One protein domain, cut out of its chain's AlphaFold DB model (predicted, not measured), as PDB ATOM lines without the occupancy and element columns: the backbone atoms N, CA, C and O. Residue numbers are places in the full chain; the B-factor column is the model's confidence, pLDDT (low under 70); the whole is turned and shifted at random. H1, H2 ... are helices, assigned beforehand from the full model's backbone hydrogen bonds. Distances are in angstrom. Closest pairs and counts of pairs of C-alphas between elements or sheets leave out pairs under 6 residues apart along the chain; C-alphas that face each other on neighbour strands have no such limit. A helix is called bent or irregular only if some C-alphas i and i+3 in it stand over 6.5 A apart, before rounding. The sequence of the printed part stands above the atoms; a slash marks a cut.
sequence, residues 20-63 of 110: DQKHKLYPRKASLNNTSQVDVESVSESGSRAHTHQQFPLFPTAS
ATOM      1  N   ASP A  20      36.293  -7.013  50.975       97.44
ATOM      2  CA  ASP A  20      35.149  -7.923  50.850       97.44
ATOM      3  C   ASP A  20      34.670  -8.089  49.393       97.44
ATOM      4  O   ASP A  20      34.119  -9.131  49.027       97.44
ATOM      5  N   GLN A  21      34.978  -7.129  48.516       97.75
ATOM      6  CA  GLN A  21      34.654  -7.195  47.092       97.75
ATOM      7  C   GLN A  21      35.605  -8.100  46.301       97.75
ATOM      8  O   GLN A  21      35.321  -8.394  45.142       97.75
ATOM      9  N   LYS A  22      36.700  -8.599  46.899       95.69
ATOM     10  CA  LYS A  22      37.748  -9.404  46.233       95.69
ATOM     11  C   LYS A  22      37.207 -10.483  45.287       95.69
ATOM     12  O   LYS A  22      37.732 -10.655  44.193       95.69
ATOM     13  N   HIS A  23      36.172 -11.215  45.694       95.38
ATOM     14  CA  HIS A  23      35.598 -12.312  44.907       95.38
ATOM     15  C   HIS A  23      34.928 -11.844  43.600       95.38
ATOM     16  O   HIS A  23      34.881 -12.599  42.634       95.38
ATOM     17  N   LYS A  24      34.475 -10.588  43.546       97.06
ATOM     18  CA  LYS A  24      33.877  -9.948  42.365       97.06
ATOM     19  C   LYS A  24      34.917  -9.332  41.426       97.06
ATOM     20  O   LYS A  24      34.581  -8.944  40.314       97.06
ATOM     21  N   LEU A  25      36.175  -9.235  41.866       96.19
ATOM     22  CA  LEU A  25      37.284  -8.633  41.113       96.19
ATOM     23  C   LEU A  25      38.130  -9.664  40.361       96.19
ATOM     24  O   LEU A  25      39.141  -9.309  39.770       96.19
ATOM     25  N   TYR A  26      37.743 -10.942  40.391       95.50
ATOM     26  CA  TYR A  26      38.397 -12.027  39.653       95.50
ATOM     27  C   TYR A  26      39.939 -11.990  39.725       95.50
ATOM     28  O   TYR A  26      40.599 -11.841  38.692       95.50
ATOM     29  N   PRO A  27      40.543 -12.136  40.923       94.75
ATOM     30  CA  PRO A  27      41.994 -12.128  41.088       94.75
ATOM     31  C   PRO A  27      42.687 -13.105  40.135       94.75
ATOM     32  O   PRO A  27      42.186 -14.209  39.901       94.75
ATOM     33  N   ARG A  28      43.851 -12.732  39.596       92.44
ATOM     34  CA  ARG A  28      44.679 -13.668  38.822       92.44
ATOM     35  C   ARG A  28      45.129 -14.822  39.719       92.44
ATOM     36  O   ARG A  28      45.372 -14.656  40.913       92.44
ATOM     37  N   LYS A  29      45.231 -16.017  39.138       86.31
ATOM     38  CA  LYS A  29      45.779 -17.191  39.832       86.31
ATOM     39  C   LYS A  29      47.310 -17.044  39.946       86.31
ATOM     40  O   LYS A  29      47.923 -16.415  39.088       86.31
ATOM     41  N   ALA A  30      47.912 -17.649  40.976       81.12
ATOM     42  CA  ALA A  30      49.358 -17.652  41.266       81.12
ATOM     43  C   ALA A  30      49.946 -16.318  41.798       81.12
ATOM     44  O   ALA A  30      49.309 -15.648  42.608       81.12
ATOM     45  N   SER A  31      51.186 -15.972  41.426       77.62
ATOM     46  CA  SER A  31      52.017 -14.918  42.044       77.62
ATOM     47  C   SER A  31      51.493 -13.481  41.902       77.62
ATOM     48  O   SER A  31      52.017 -12.584  42.551       77.62
ATOM     49  N   LEU A  32      50.445 -13.258  41.101       80.62
ATOM     50  CA  LEU A  32      49.812 -11.951  40.864       80.62
ATOM     51  C   LEU A  32      48.390 -11.886  41.442       80.62
ATOM     52  O   LEU A  32      47.493 -11.273  40.864       80.62
ATOM     53  N   ASN A  33      48.159 -12.547  42.577       85.50
ATOM     54  CA  ASN A  33      46.839 -12.650  43.211       85.50
ATOM     55  C   ASN A  33      46.278 -11.326  43.773       85.50
ATOM     56  O   ASN A  33      45.144 -11.306  44.250       85.50
ATOM     57  N   ASN A  34      47.052 -10.243  43.726       85.69
ATOM     58  CA  ASN A  34      46.653  -8.871  44.039       85.69
ATOM     59  C   ASN A  34      46.243  -8.066  42.791       85.69
ATOM     60  O   ASN A  34      45.921  -6.887  42.908       85.69
ATOM     61  N   THR A  35      46.248  -8.691  41.612       91.31
ATOM     62  CA  THR A  35      45.892  -8.064  40.338       91.31
ATOM     63  C   THR A  35      44.634  -8.712  39.770       91.31
ATOM     64  O   THR A  35      44.505  -9.938  39.729       91.31
ATOM     65  N   SER A  36      43.696  -7.879  39.323       93.31
ATOM     66  CA  SER A  36      42.444  -8.309  38.695       93.31
ATOM     67  C   SER A  36      42.696  -8.906  37.302       93.31
ATOM     68  O   SER A  36      43.637  -8.525  36.595       93.31
ATOM     69  N   GLN A  37      41.855  -9.854  36.892       93.44
ATOM     70  CA  GLN A  37      41.754 -10.279  35.490       93.44
ATOM     71  C   GLN A  37      40.929  -9.304  34.646       93.44
ATOM     72  O   GLN A  37      41.105  -9.264  33.432       93.44
ATOM     73  N   VAL A  38      40.053  -8.529  35.286       91.50
ATOM     74  CA  VAL A  38      39.168  -7.564  34.636       91.50
ATOM     75  C   VAL A  38      39.958  -6.332  34.221       91.50
ATOM     76  O   VAL A  38      40.561  -5.666  35.067       91.50
ATOM     77  N   ASP A  39      39.898  -6.003  32.936       89.94
ATOM     78  CA  ASP A  39      40.278  -4.686  32.441       89.94
ATOM     79  C   ASP A  39      39.135  -3.697  32.711       89.94
ATOM     80  O   ASP A  39      38.077  -3.752  32.082       89.94
ATOM     81  N   VAL A  40      39.343  -2.802  33.674       87.31
ATOM     82  CA  VAL A  40      38.336  -1.825  34.109       87.31
ATOM     83  C   VAL A  40      38.005  -0.818  33.002       87.31
ATOM     84  O   VAL A  40      36.885  -0.308  32.966       87.31
ATOM     85  N   GLU A  41      38.928  -0.545  32.077       84.75
ATOM     86  CA  GLU A  41      38.713   0.422  30.994       84.75
ATOM     87  C   GLU A  41      37.746  -0.124  29.941       84.75
ATOM     88  O   GLU A  41      36.828   0.587  29.518       84.75
ATOM     89  N   SER A  42      37.852  -1.422  29.635       80.25
ATOM     90  CA  SER A  42      36.935  -2.137  28.732       80.25
ATOM     91  C   SER A  42      35.462  -2.068  29.174       80.25
ATOM     92  O   SER A  42      34.548  -2.172  28.359       80.25
ATOM     93  N   VAL A  43      35.204  -1.828  30.467       76.44
ATOM     94  CA  VAL A  43      33.856  -1.708  31.058       76.44
ATOM     95  C   VAL A  43      33.208  -0.348  30.757       76.44
ATOM     96  O   VAL A  43      32.033  -0.135  31.048       76.44
ATOM     97  N   SER A  44      33.933   0.597  30.161       72.12
ATOM     98  CA  SER A  44      33.376   1.889  29.741       72.12
ATOM     99  C   SER A  44      32.992   1.933  28.256       72.12
ATOM    100  O   SER A  44      32.115   2.707  27.874       72.12
ATOM    101  N   GLU A  45      33.549   1.046  27.432       75.31
ATOM    102  CA  GLU A  45      33.337   1.018  25.983       75.31
ATOM    103  C   GLU A  45      32.143   0.135  25.603       75.31
ATOM    104  O   GLU A  45      32.134  -1.061  25.876       75.31
ATOM    105  N   SER A  46      31.123   0.694  24.945       69.81
ATOM    106  CA  SER A  46      29.844   0.007  24.681       69.81
ATOM    107  C   SER A  46      29.969  -1.385  24.040       69.81
ATOM    108  O   SER A  46      29.200  -2.274  24.396       69.81
ATOM    109  N   GLY A  47      30.937  -1.591  23.137       71.38
ATOM    110  CA  GLY A  47      31.192  -2.896  22.510       71.38
ATOM    111  C   GLY A  47      31.900  -3.891  23.439       71.38
ATOM    112  O   GLY A  47      31.485  -5.044  23.548       71.38
ATOM    113  N   SER A  48      32.924  -3.434  24.160       75.75
ATOM    114  CA  SER A  48      33.750  -4.248  25.064       75.75
ATOM    115  C   SER A  48      33.016  -4.598  26.369       75.75
ATOM    116  O   SER A  48      33.201  -5.677  26.931       75.75
ATOM    117  N   ARG A  49      32.088  -3.739  26.808       80.88
ATOM    118  CA  ARG A  49      31.267  -3.901  28.018       80.88
ATOM    119  C   ARG A  49      30.506  -5.209  28.082       80.88
ATOM    120  O   ARG A  49      30.554  -5.888  29.105       80.88
ATOM    121  N   ALA A  50      29.792  -5.553  27.013       82.25
ATOM    122  CA  ALA A  50      28.981  -6.765  26.976       82.25
ATOM    123  C   ALA A  50      29.855  -8.020  27.119       82.25
ATOM    124  O   ALA A  50      29.516  -8.924  27.882       82.25
ATOM    125  N   HIS A  51      31.015  -8.033  26.457       84.06
ATOM    126  CA  HIS A  51      31.977  -9.126  26.548       84.06
ATOM    127  C   HIS A  51      32.562  -9.252  27.961       84.06
ATOM    128  O   HIS A  51      32.528 -10.331  28.555       84.06
ATOM    129  N   THR A  52      33.006  -8.139  28.552       85.31
ATOM    130  CA  THR A  52      33.541  -8.118  29.919       85.31
ATOM    131  C   THR A  52      32.486  -8.538  30.944       85.31
ATOM    132  O   THR A  52      32.796  -9.288  31.864       85.31
ATOM    133  N   HIS A  53      31.222  -8.137  30.775       88.12
ATOM    134  CA  HIS A  53      30.123  -8.570  31.646       88.12
ATOM    135  C   HIS A  53      29.812 -10.066  31.499       88.12
ATOM    136  O   HIS A  53      29.485 -10.717  32.486       88.12
ATOM    137  N   GLN A  54      29.929 -10.625  30.293       90.50
ATOM    138  CA  GLN A  54      29.749 -12.059  30.070       90.50
ATOM    139  C   GLN A  54      30.879 -12.877  30.713       90.50
ATOM    140  O   GLN A  54      30.617 -13.910  31.326       90.50
ATOM    141  N   GLN A  55      32.126 -12.413  30.598       92.62
ATOM    142  CA  GLN A  55      33.295 -13.093  31.161       92.62
ATOM    143  C   GLN A  55      33.406 -12.914  32.687       92.62
ATOM    144  O   GLN A  55      33.851 -13.825  33.389       92.62
ATOM    145  N   PHE A  56      32.982 -11.761  33.209       94.88
ATOM    146  CA  PHE A  56      33.113 -11.372  34.615       94.88
ATOM    147  C   PHE A  56      31.773 -10.877  35.200       94.88
ATOM    148  O   PHE A  56      31.661  -9.719  35.610       94.88
ATOM    149  N   PRO A  57      30.744 -11.741  35.282       95.12
ATOM    150  CA  PRO A  57      29.368 -11.339  35.603       95.12
ATOM    151  C   PRO A  57      29.173 -10.703  36.985       95.12
ATOM    152  O   PRO A  57      28.225  -9.948  37.180       95.12
ATOM    153  N   LEU A  58      30.055 -10.971  37.952       96.25
ATOM    154  CA  LEU A  58      29.982 -10.375  39.288       96.25
ATOM    155  C   LEU A  58      30.624  -8.988  39.354       96.25
ATOM    156  O   LEU A  58      30.297  -8.219  40.260       96.25
ATOM    157  N   PHE A  59      31.515  -8.647  38.420       95.75
ATOM    158  CA  PHE A  59      32.276  -7.398  38.462       95.75
ATOM    159  C   PHE A  59      31.384  -6.144  38.462       95.75
ATOM    160  O   PHE A  59      31.623  -5.267  39.293       95.75
ATOM    161  N   PRO A  60      30.300  -6.059  37.658       93.69
ATOM    162  CA  PRO A  60      29.381  -4.917  37.698       93.69
ATOM    163  C   PRO A  60      28.685  -4.712  39.052       93.69
ATOM    164  O   PRO A  60      28.164  -3.634  39.315       93.69
ATOM    165  N   THR A  61      28.668  -5.735  39.914       96.19
ATOM    166  CA  THR A  61      28.057  -5.688  41.255       96.19
ATOM    167  C   THR A  61      29.061  -5.347  42.364       96.19
ATOM    168  O   THR A  61      28.707  -5.355  43.548       96.19
ATOM    169  N   ALA A  62      30.331  -5.113  42.017       97.12
ATOM    170  CA  ALA A  62      31.359  -4.725  42.973       97.12
ATOM    171  C   ALA A  62      31.158  -3.268  43.396       97.12
ATOM    172  O   ALA A  62      31.156  -2.365  42.563       97.12
ATOM    173  N   SER A  63      31.004  -3.033  44.698       97.62
ATOM    174  CA  SER A  63      30.906  -1.678  45.242       97.62
ATOM    175  C   SER A  63      32.286  -1.021  45.289       97.62
ATOM    176  O   SER A  63      33.269  -1.664  45.660       97.62
TER     177      SER A  63
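This is residues 20 to 63 of the 110 residues of the protein "Hypothetical protein" of Amorphochlora amoebiformis (UniProt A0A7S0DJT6). This is a fold with little regular structure: one long, winding loop with two small helices, H1 and H2, set apart along it. From H1 the link swings out to Ser 31 at one end of the long axis, turns back and runs to H2 at the other end, and residues 56 to 63 fold back from H2. The printed part has 44 residues, with H1 then H2 and no named strand; the class is all helix, with only 16 residues in named elements. It is compact, with a radius of gyration of the C-alphas of 10.5 A, and elongated, spanning 31 by 19 by 15 A.

Begin at H1, residues 20 to 25, which is irregular: C-alphas 20 and 23 are 7.4 A apart. Go on to H2, residues 46 to 55, which is neither bent nor irregular, but only just: C-alphas 47 and 50 are 6.3 A apart. H1 and H2 are apart. O i to N i+4 pairs are within hydrogen-bond range in 1 of 2 for H1 and 4 of 6 for H2.

Find C-alpha 20 at (35.149, -7.923, 50.850); H1 runs 10.0 A to C-alpha 25. H2 runs 15.0 A from C-alpha 46 to C-alpha 55 at (33.295, -13.093, 31.161).

Look at Ser 31 and Ser 46, whose C-alphas are the two farthest apart, at 31.9 A. The C-alphas of Asp 20 and Ser 63, the first and last printed, are 9.4 A apart. The link from H1 to H2, 20 residues, is long, and the printed part has no cut. The mean pLDDT of the printed part is 88.2, and residue 46 is under 70.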